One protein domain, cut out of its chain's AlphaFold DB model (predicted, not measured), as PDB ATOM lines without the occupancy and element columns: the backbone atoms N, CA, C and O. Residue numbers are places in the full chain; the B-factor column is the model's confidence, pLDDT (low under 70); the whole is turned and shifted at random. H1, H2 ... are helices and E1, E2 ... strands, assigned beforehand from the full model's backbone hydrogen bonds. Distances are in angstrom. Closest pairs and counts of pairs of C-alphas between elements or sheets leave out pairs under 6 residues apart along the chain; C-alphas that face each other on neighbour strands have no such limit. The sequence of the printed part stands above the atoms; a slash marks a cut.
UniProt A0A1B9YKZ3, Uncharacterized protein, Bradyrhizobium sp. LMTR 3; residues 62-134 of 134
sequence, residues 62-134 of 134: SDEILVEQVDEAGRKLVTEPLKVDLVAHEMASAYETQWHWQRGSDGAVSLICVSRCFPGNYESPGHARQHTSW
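What this domain is: This is residues 62 to 134 of the 134 residues of an uncharacterized protein of Bradyrhizobium sp. LMTR 3 (UniProt A0A1B9YKZ3). The short strand E5 joins two hairpins, E1 with E2 and E3 with E4, into one curled, strongly twisted antiparallel sheet, ordered E2 E1 E5 E4 E3, and the short helix H1 only grazes it. The 73 printed residues, mostly strand, run E1 E2 H1 E3 E4 E5. The whole is a loose rod, 48 by 22 by 21 A, with a radius of gyration of the C-alphas of 14.0 A.

How they stand to each other: E1, residues 64 to 71, and E2, residues 76 to 83, form a hairpin, with N 67 and O 80 2.8 A apart. H1, residues 84 to 87, is too short for an O i to N i+4 pair; its closest C-alphas to E1 are Val 84 and Glu 64, 5.4 A. E3, residues 95 to 103, bends by 64 degrees at residue 98. E4, residues 109 to 118, pairs with it through N 100 and O 112, 2.8 A. E5, residues 128 to 131, completes the meander E3 E4 E5, each strand the antiparallel neighbour of the one before, with N 118 and O 128 2.8 A apart. E5 also pairs with E1, N 68 and O 129 2.7 A apart.

Where its parts are: E1 begins at C-alpha 64 (2.356, -27.846, -12.027) and E5 ends at C-alpha 131 (-6.473, -22.506, -10.610). E3 measures 23.2 A and E4 26.8 A.

The domain as a whole: The farthest C-alphas, Ala 73 and Asp 106, are 48.3 A apart. The printed part has no cut and no long link. pLDDT is under 70 at residues 87 to 94 and 117 to 134.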
ATOM      1  N   SER A  62       2.856 -33.103 -10.281       81.38
ATOM      2  CA  SER A  62       2.863 -32.642  -8.884       81.38
ATOM      3  C   SER A  62       3.497 -31.262  -8.676       81.38
ATOM      4  O   SER A  62       3.376 -30.693  -7.596       81.38
ATOM      5  N   ASP A  63       4.238 -30.769  -9.665       80.81
ATOM      6  CA  ASP A  63       4.940 -29.486  -9.666       80.81
ATOM      7  C   ASP A  63       4.324 -28.471 -10.648       80.81
ATOM      8  O   ASP A  63       4.944 -27.450 -10.951       80.81
ATOM      9  N   GLU A  64       3.121 -28.745 -11.156       80.06
ATOM     10  CA  GLU A  64       2.356 -27.846 -12.027       80.06
ATOM     11  C   GLU A  64       1.233 -27.140 -11.256       80.06
ATOM     12  O   GLU A  64       0.873 -27.577 -10.166       80.06
ATOM     13  N   ILE A  65       0.747 -26.013 -11.794       78.75
ATOM     14  CA  ILE A  65      -0.514 -25.324 -11.492       78.75
ATOM     15  C   ILE A  65      -1.259 -24.951 -12.773       78.75
ATOM     16  O   ILE A  65      -0.641 -24.491 -13.725       78.75
ATOM     17  N   LEU A  66      -2.587 -25.108 -12.807       78.88
ATOM     18  CA  LEU A  66      -3.398 -24.602 -13.919       78.88
ATOM     19  C   LEU A  66      -3.497 -23.082 -13.828       78.88
ATOM     20  O   LEU A  66      -3.871 -22.529 -12.796       78.88
ATOM     21  N   VAL A  67      -3.220 -22.400 -14.927       76.50
ATOM     22  CA  VAL A  67      -3.264 -20.947 -15.033       76.50
ATOM     23  C   VAL A  67      -4.149 -20.571 -16.213       76.50
ATOM     24  O   VAL A  67      -3.801 -20.858 -17.349       76.50
ATOM     25  N   GLU A  68      -5.312 -19.966 -15.950       77.25
ATOM     26  CA  GLU A  68      -6.128 -19.279 -16.960       77.25
ATOM     27  C   GLU A  68      -5.616 -17.840 -17.124       77.25
ATOM     28  O   GLU A  68      -5.412 -17.108 -16.157       77.25
ATOM     29  N   GLN A  69      -5.379 -17.421 -18.359       74.44
ATOM     30  CA  GLN A  69      -4.937 -16.084 -18.739       74.44
ATOM     31  C   GLN A  69      -5.906 -15.510 -19.771       74.44
ATOM     32  O   GLN A  69      -6.377 -16.229 -20.658       74.44
ATOM     33  N   VAL A  70      -6.198 -14.212 -19.678       75.94
ATOM     34  CA  VAL A  70      -6.948 -13.498 -20.716       75.94
ATOM     35  C   VAL A  70      -5.970 -12.985 -21.771       75.94
ATOM     36  O   VAL A  70      -5.174 -12.084 -21.517       75.94
ATOM     37  N   ASP A  71      -6.075 -13.515 -22.987       77.38
ATOM     38  CA  ASP A  71      -5.507 -12.903 -24.189       77.38
ATOM     39  C   ASP A  71      -6.563 -11.960 -24.780       77.38
ATOM     40  O   ASP A  71      -7.444 -12.375 -25.537       77.38
ATOM     41  N   GLU A  72      -6.514 -10.683 -24.393       76.81
ATOM     42  CA  GLU A  72      -7.496  -9.680 -24.824       76.81
ATOM     43  C   GLU A  72      -7.447  -9.423 -26.329       76.81
ATOM     44  O   GLU A  72      -8.491  -9.322 -26.978       76.81
ATOM     45  N   ALA A  73      -6.238  -9.357 -26.895       79.62
ATOM     46  CA  ALA A  73      -6.035  -9.100 -28.316       79.62
ATOM     47  C   ALA A  73      -6.619 -10.235 -29.165       79.62
ATOM     48  O   ALA A  73      -7.302  -9.989 -30.162       79.62
ATOM     49  N   GLY A  74      -6.397 -11.481 -28.741       85.75
ATOM     50  CA  GLY A  74      -6.981 -12.668 -29.356       85.75
ATOM     51  C   GLY A  74      -8.424 -12.951 -28.937       85.75
ATOM     52  O   GLY A  74      -9.062 -13.804 -29.560       85.75
ATOM     53  N   ARG A  75      -8.946 -12.252 -27.920       83.38
ATOM     54  CA  ARG A  75     -10.233 -12.508 -27.248       83.38
ATOM     55  C   ARG A  75     -10.378 -13.961 -26.788       83.38
ATOM     56  O   ARG A  75     -11.388 -14.611 -27.068       83.38
ATOM     57  N   LYS A  76      -9.360 -14.474 -26.098       81.38
ATOM     58  CA  LYS A  76      -9.318 -15.850 -25.591       81.38
ATOM     59  C   LYS A  76      -9.137 -15.872 -24.082       81.38
ATOM     60  O   LYS A  76      -8.464 -15.021 -23.510       81.38
ATOM     61  N   LEU A  77      -9.701 -16.907 -23.479       77.25
ATOM     62  CA  LEU A  77      -9.263 -17.421 -22.191       77.25
ATOM     63  C   LEU A  77      -8.408 -18.647 -22.489       77.25
ATOM     64  O   LEU A  77      -8.859 -19.551 -23.196       77.25
ATOM     65  N   VAL A  78      -7.166 -18.635 -22.027       80.50
ATOM     66  CA  VAL A  78      -6.214 -19.727 -22.236       80.50
ATOM     67  C   VAL A  78      -5.891 -20.318 -20.885       80.50
ATOM     68  O   VAL A  78      -5.329 -19.619 -20.055       80.50
ATOM     69  N   THR A  79      -6.236 -21.585 -20.680       82.19
ATOM     70  CA  THR A  79      -5.929 -22.307 -19.446       82.19
ATOM     71  C   THR A  79      -4.875 -23.367 -19.720       82.19
ATOM     72  O   THR A  79      -5.112 -24.278 -20.514       82.19
ATOM     73  N   GLU A  80      -3.724 -23.262 -19.062       83.31
ATOM     74  CA  GLU A  80      -2.593 -24.171 -19.264       83.31
ATOM     75  C   GLU A  80      -1.870 -24.510 -17.950       83.31
ATOM     76  O   GLU A  80      -1.897 -23.713 -17.010       83.31
ATOM     77  N   PRO A  81      -1.242 -25.692 -17.841       85.00
ATOM     78  CA  PRO A  81      -0.403 -26.022 -16.698       85.00
ATOM     79  C   PRO A  81       0.942 -25.282 -16.775       85.00
ATOM     80  O   PRO A  81       1.646 -25.348 -17.781       85.00
ATOM     81  N   LEU A  82       1.329 -24.620 -15.687       80.69
ATOM     82  CA  LEU A  82       2.623 -23.960 -15.504       80.69
ATOM     83  C   LEU A  82       3.336 -24.520 -14.277       80.69
ATOM     84  O   LEU A  82       2.697 -24.907 -13.308       80.69
ATOM     85  N   LYS A  83       4.671 -24.522 -14.270       82.44
ATOM     86  CA  LYS A  83       5.433 -24.939 -13.083       82.44
ATOM     87  C   LYS A  83       5.216 -23.974 -11.921       82.44
ATOM     88  O   LYS A  83       5.282 -22.760 -12.113       82.44
ATOM     89  N   VAL A  84       5.037 -24.511 -10.715       76.62
ATOM     90  CA  VAL A  84       4.769 -23.734  -9.488       76.62
ATOM     91  C   VAL A  84       5.818 -22.634  -9.272       76.62
ATOM     92  O   VAL A  84       5.476 -21.490  -8.969       76.62
ATOM     93  N   ASP A  85       7.094 -22.946  -9.503       77.88
ATOM     94  CA  ASP A  85       8.205 -22.005  -9.305       77.88
ATOM     95  C   ASP A  85       8.134 -20.771 -10.222       77.88
ATOM     96  O   ASP A  85       8.666 -19.714  -9.875       77.88
ATOM     97  N   LEU A  86       7.448 -20.863 -11.369       74.25
ATOM     98  CA  LEU A  86       7.301 -19.743 -12.309       74.25
ATOM     99  C   LEU A  86       6.318 -18.677 -11.818       74.25
ATOM    100  O   LEU A  86       6.390 -17.539 -12.263       74.25
ATOM    101  N   VAL A  87       5.416 -19.028 -10.904       69.69
ATOM    102  CA  VAL A  87       4.235 -18.221 -10.536       69.69
ATOM    103  C   VAL A  87       4.139 -17.946  -9.034       69.69
ATOM    104  O   VAL A  87       3.351 -17.109  -8.596       69.69
ATOM    105  N   ALA A  88       4.999 -18.580  -8.232       68.69
ATOM    106  CA  ALA A  88       5.025 -18.453  -6.775       68.69
ATOM    107  C   ALA A  88       5.133 -16.998  -6.265       68.69
ATOM    108  O   ALA A  88       4.615 -16.673  -5.197       68.69
ATOM    109  N   HIS A  89       5.790 -16.112  -7.019       66.25
ATOM    110  CA  HIS A  89       6.054 -14.730  -6.609       66.25
ATOM    111  C   HIS A  89       4.870 -13.772  -6.825       66.25
ATOM    112  O   HIS A  89       4.821 -12.717  -6.193       66.25
ATOM    113  N   GLU A  90       3.898 -14.127  -7.664       63.12
ATOM    114  CA  GLU A  90       2.766 -13.250  -7.991       63.12
ATOM    115  C   GLU A  90       1.600 -13.418  -6.994       63.12
ATOM    116  O   GLU A  90       0.715 -12.563  -6.877       63.12
ATOM    117  N   MET A  91       1.590 -14.533  -6.251       60.44
ATOM    118  CA  MET A  91       0.423 -15.079  -5.540       60.44
ATOM    119  C   MET A  91      -0.168 -14.188  -4.445       60.44
ATOM    120  O   MET A  91      -1.361 -14.275  -4.158       60.44
ATOM    121  N   ALA A  92       0.643 -13.326  -3.831       64.38
ATOM    122  CA  ALA A  92       0.211 -12.488  -2.711       64.38
ATOM    123  C   ALA A  92      -0.838 -11.429  -3.101       64.38
ATOM    124  O   ALA A  92      -1.507 -10.882  -2.226       64.38
ATOM    125  N   SER A  93      -0.978 -11.133  -4.396       64.31
ATOM    126  CA  SER A  93      -1.861 -10.081  -4.917       64.31
ATOM    127  C   SER A  93      -3.174 -10.596  -5.519       64.31
ATOM    128  O   SER A  93      -3.985  -9.800  -5.989       64.31
ATOM    129  N   ALA A  94      -3.402 -11.912  -5.512       68.88
ATOM    130  CA  ALA A  94      -4.507 -12.524  -6.236       68.88
ATOM    131  C   ALA A  94      -5.810 -12.605  -5.415       68.88
ATOM    132  O   ALA A  94      -5.813 -12.942  -4.232       68.88
ATOM    133  N   TYR A  95      -6.940 -12.348  -6.070       71.94
ATOM    134  CA  TYR A  95      -8.296 -12.449  -5.535       71.94
ATOM    135  C   TYR A  95      -8.829 -13.872  -5.645       71.94
ATOM    136  O   TYR A  95      -8.851 -14.435  -6.728       71.94
ATOM    137  N   GLU A  96      -9.328 -14.461  -4.567       79.81
ATOM    138  CA  GLU A  96      -9.935 -15.795  -4.622       79.81
ATOM    139  C   GLU A  96     -11.230 -15.794  -5.459       79.81
ATOM    140  O   GLU A  96     -12.069 -14.905  -5.317       79.81
ATOM    141  N   THR A  97     -11.389 -16.777  -6.350       78.62
ATOM    142  CA  THR A  97     -12.533 -16.864  -7.287       78.62
ATOM    143  C   THR A  97     -13.198 -18.234  -7.331       78.62
ATOM    144  O   THR A  97     -14.331 -18.354  -7.791       78.62
ATOM    145  N   GLN A  98     -12.525 -19.276  -6.844       82.81
ATOM    146  CA  GLN A  98     -13.112 -20.600  -6.691       82.81
ATOM    147  C   GLN A  98     -12.650 -21.208  -5.381       82.81
ATOM    148  O   GLN A  98     -11.469 -21.144  -5.029       82.81
ATOM    149  N   TRP A  99     -13.588 -21.844  -4.696       85.94
ATOM    150  CA  TRP A  99     -13.336 -22.551  -3.458       85.94
ATOM    151  C   TRP A  99     -13.820 -23.989  -3.569       85.94
ATOM    152  O   TRP A  99     -14.760 -24.294  -4.301       85.94
ATOM    153  N   HIS A 100     -13.153 -24.865  -2.834       82.75
ATOM    154  CA  HIS A 100     -13.524 -26.253  -2.645       82.75
ATOM    155  C   HIS A 100     -13.556 -26.555  -1.148       82.75
ATOM    156  O   HIS A 100     -13.015 -25.807  -0.335       82.75
ATOM    157  N   TRP A 101     -14.170 -27.668  -0.773       83.31
ATOM    158  CA  TRP A 101     -14.131 -28.158   0.597       83.31
ATOM    159  C   TRP A 101     -13.110 -29.280   0.729       83.31
ATOM    160  O   TRP A 101     -13.170 -30.271   0.001       83.31
ATOM    161  N   GLN A 102     -12.177 -29.137   1.662       77.88
ATOM    162  CA  GLN A 102     -11.257 -30.199   2.045       77.88
ATOM    163  C   GLN A 102     -11.763 -30.862   3.321       77.88
ATOM    164  O   GLN A 102     -12.172 -30.182   4.261       77.88
ATOM    165  N   ARG A 103     -11.704 -32.195   3.369       78.81
ATOM    166  CA  ARG A 103     -11.945 -32.952   4.599       78.81
ATOM    167  C   ARG A 103     -10.615 -33.352   5.232       78.81
ATOM    168  O   ARG A 103      -9.821 -34.038   4.594       78.81
ATOM    169  N   GLY A 104     -10.386 -32.928   6.471       75.38
ATOM    170  CA  GLY A 104      -9.227 -33.311   7.273       75.38
ATOM    171  C   GLY A 104      -9.289 -34.768   7.738       75.38
ATOM    172  O   GLY A 104     -10.340 -35.411   7.710       75.38
ATOM    173  N   SER A 105      -8.155 -35.294   8.206       78.19
ATOM    174  CA  SER A 105      -8.058 -36.643   8.789       78.19
ATOM    175  C   SER A 105      -8.886 -36.814  10.066       78.19
ATOM    176  O   SER A 105      -9.237 -37.929  10.435       78.19
ATOM    177  N   ASP A 106      -9.201 -35.708  10.735       84.62
ATOM    178  CA  ASP A 106     -10.096 -35.608  11.892       84.62
ATOM    179  C   ASP A 106     -11.587 -35.530  11.501       84.62
ATOM    180  O   ASP A 106     -12.459 -35.467  12.365       84.62
ATOM    181  N   GLY A 107     -11.895 -35.536  10.201       82.19
ATOM    182  CA  GLY A 107     -13.247 -35.424   9.664       82.19
ATOM    183  C   GLY A 107     -13.765 -33.991   9.537       82.19
ATOM    184  O   GLY A 107     -14.842 -33.814   8.952       82.19
ATOM    185  N   ALA A 108     -13.021 -32.986  10.017       83.75
ATOM    186  CA  ALA A 108     -13.380 -31.581   9.873       83.75
ATOM    187  C   ALA A 108     -13.417 -31.180   8.394       83.75
ATOM    188  O   ALA A 108     -12.672 -31.719   7.574       83.75
ATOM    189  N   VAL A 109     -14.298 -30.243   8.041       81.50
ATOM    190  CA  VAL A 109     -14.415 -29.726   6.674       81.50
ATOM    191  C   VAL A 109     -14.000 -28.263   6.668       81.50
ATOM    192  O   VAL A 109     -14.598 -27.453   7.373       81.50
ATOM    193  N   SER A 110     -12.992 -27.925   5.870       80.75
ATOM    194  CA  SER A 110     -12.512 -26.558   5.681       80.75
ATOM    195  C   SER A 110     -12.783 -26.080   4.260       80.75
ATOM    196  O   SER A 110     -12.700 -26.847   3.300       80.75
ATOM    197  N   LEU A 111     -13.106 -24.794   4.125       81.81
ATOM    198  CA  LEU A 111     -13.125 -24.123   2.832       81.81
ATOM    199  C   LEU A 111     -11.679 -23.820   2.427       81.81
ATOM    200  O   LEU A 111     -10.933 -23.221   3.200       81.81
ATOM    201  N   ILE A 112     -11.296 -24.225   1.224       79.00
ATOM    202  CA  ILE A 112      -9.994 -23.941   0.626       79.00
ATOM    203  C   ILE A 112     -10.201 -23.202  -0.691       79.00
ATOM    204  O   ILE A 112     -11.098 -23.533  -1.460       79.00
ATOM    205  N   CYS A 113      -9.382 -22.196  -0.972       75.88
ATOM    206  CA  CYS A 113      -9.395 -21.557  -2.282       75.88
ATOM    207  C   CYS A 113      -8.574 -22.382  -3.278       75.88
ATOM    208  O   CYS A 113      -7.414 -22.701  -3.008       75.88
ATOM    209  N   VAL A 114      -9.201 -22.695  -4.416       76.44
ATOM    210  CA  VAL A 114      -8.664 -23.532  -5.498       76.44
ATOM    211  C   VAL A 114      -8.493 -22.786  -6.835       76.44
ATOM    212  O   VAL A 114      -8.066 -23.350  -7.838       76.44
ATOM    213  N   SER A 115      -8.866 -21.505  -6.882       74.81
ATOM    214  CA  SER A 115      -8.577 -20.608  -8.003       74.81
ATOM    215  C   SER A 115      -8.570 -19.153  -7.549       74.81
ATOM    216  O   SER A 115      -9.384 -18.756  -6.712       74.81
ATOM    217  N   ARG A 116      -7.668 -18.353  -8.117       74.50
ATOM    218  CA  ARG A 116      -7.454 -16.935  -7.842       74.50
ATOM    219  C   ARG A 116      -7.318 -16.133  -9.134       74.50
ATOM    220  O   ARG A 116      -6.737 -16.618 -10.087       74.50
ATOM    221  N   CYS A 117      -7.804 -14.900  -9.166       68.38
ATOM    222  CA  CYS A 117      -7.602 -13.940 -10.244       68.38
ATOM    223  C   CYS A 117      -6.560 -12.896  -9.842       68.38
ATOM    224  O   CYS A 117      -6.665 -12.303  -8.775       68.38
ATOM    225  N   PHE A 118      -5.587 -12.625 -10.698       66.50
ATOM    226  CA  PHE A 118      -4.557 -11.617 -10.482       66.50
ATOM    227  C   PHE A 118      -5.019 -10.289 -11.091       66.50
ATOM    228  O   PHE A 118      -5.582 -10.296 -12.192       66.50
ATOM    229  N   PRO A 119      -4.836  -9.157 -10.392       56.50
ATOM    230  CA  PRO A 119      -5.111  -7.849 -10.968       56.50
ATOM    231  C   PRO A 119      -4.097  -7.518 -12.074       56.50
ATOM    232  O   PRO A 119      -2.891  -7.559 -11.839       56.50
ATOM    233  N   GLY A 120      -4.584  -7.141 -13.261       52.97
ATOM    234  CA  GLY A 120      -3.776  -6.459 -14.280       52.97
ATOM    235  C   GLY A 120      -3.414  -5.026 -13.851       52.97
ATOM    236  O   GLY A 120      -4.034  -4.464 -12.943       52.97
ATOM    237  N   ASN A 121      -2.408  -4.418 -14.487       45.66
ATOM    238  CA  ASN A 121      -2.008  -3.024 -14.250       45.66
ATOM    239  C   ASN A 121      -2.442  -2.103 -15.413       45.66
ATOM    240  O   ASN A 121      -2.931  -2.563 -16.440       45.66
ATOM    241  N   TYR A 122      -2.292  -0.783 -15.241       40.72
ATOM    242  CA  TYR A 122      -2.865   0.253 -16.124       40.72
ATOM    243  C   TYR A 122      -2.423   0.178 -17.603       40.72
ATOM    244  O   TYR A 122      -3.113   0.714 -18.466       40.72
ATOM    245  N   GLU A 123      -1.308  -0.494 -17.906       40.44
ATOM    246  CA  GLU A 123      -0.760  -0.616 -19.267       40.44
ATOM    247  C   GLU A 123      -0.983  -2.006 -19.897       40.44
ATOM    248  O   GLU A 123      -0.754  -2.176 -21.093       40.44
ATOM    249  N   SER A 124      -1.475  -2.983 -19.123       43.03
ATOM    250  CA  SER A 124      -1.872  -4.315 -19.592       43.03
ATOM    251  C   SER A 124      -3.103  -4.787 -18.795       43.03
ATOM    252  O   SER A 124      -2.946  -5.326 -17.694       43.03
ATOM    253  N   PRO A 125      -4.330  -4.592 -19.320       49.56
ATOM    254  CA  PRO A 125      -5.585  -4.799 -18.590       49.56
ATOM    255  C   PRO A 125      -5.930  -6.278 -18.342       49.56
ATOM    256  O   PRO A 125      -6.887  -6.561 -17.626       49.56
ATOM    257  N   GLY A 126      -5.135  -7.204 -18.894       42.91
ATOM    258  CA  GLY A 126      -5.377  -8.645 -18.895       42.91
ATOM    259  C   GLY A 126      -5.471  -9.240 -17.494       42.91
ATOM    260  O   GLY A 126      -4.469  -9.472 -16.822       42.91
ATOM    261  N   HIS A 127      -6.699  -9.518 -17.067       50.84
ATOM    262  CA  HIS A 127      -6.988 -10.383 -15.929       50.84
ATOM    263  C   HIS A 127      -6.424 -11.792 -16.200       50.84
ATOM    264  O   HIS A 127      -6.604 -12.340 -17.282       50.84
ATOM    265  N   ALA A 128      -5.779 -12.426 -15.223       46.97
ATOM    266  CA  ALA A 128      -5.420 -13.845 -15.299       46.97
ATOM    267  C   ALA A 128      -6.057 -14.584 -14.120       46.97
ATOM    268  O   ALA A 128      -5.904 -14.157 -12.979       46.97
ATOM    269  N   ARG A 129      -6.787 -15.671 -14.365       48.38
ATOM    270  CA  ARG A 129      -7.393 -16.548 -13.358       48.38
ATOM    271  C   ARG A 129      -6.540 -17.810 -13.175       48.38
ATOM    272  O   ARG A 129      -6.666 -18.770 -13.902       48.38
ATOM    273  N   GLN A 130      -5.695 -17.911 -12.165       48.38
ATOM    274  CA  GLN A 130      -5.017 -19.179 -11.871       48.38
ATOM    275  C   GLN A 130      -5.921 -20.145 -11.102       48.38
ATOM    276  O   GLN A 130      -6.590 -19.747 -10.160       48.38
ATOM    277  N   HIS A 131      -5.942 -21.427 -11.444       43.94
ATOM    278  CA  HIS A 131      -6.473 -22.506 -10.610       43.94
ATOM    279  C   HIS A 131      -5.356 -23.004  -9.693       43.94
ATOM    280  O   HIS A 131      -4.528 -23.838 -10.043       43.94
ATOM    281  N   THR A 132      -5.298 -22.430  -8.505       40.09
ATOM    282  CA  THR A 132      -4.265 -22.715  -7.519       40.09
ATOM    283  C   THR A 132      -4.672 -23.924  -6.701       40.09
ATOM    284  O   THR A 132      -5.785 -23.941  -6.200       40.09
ATOM    285  N   SER A 133      -3.799 -24.882  -6.452       33.22
ATOM    286  CA  SER A 133      -4.075 -25.913  -5.454       33.22
ATOM    287  C   SER A 133      -2.898 -25.979  -4.485       33.22
ATOM    288  O   SER A 133      -1.752 -25.855  -4.911       33.22
ATOM    289  N   TRP A 134      -3.204 -26.034  -3.188       37.41
ATOM    290  CA  TRP A 134      -2.226 -26.020  -2.097       37.41
ATOM    291  C   TRP A 134      -1.904 -27.431  -1.626       37.41
ATOM    292  O   TRP A 134      -2.881 -28.184  -1.406       37.41
TER     293      TRP A 134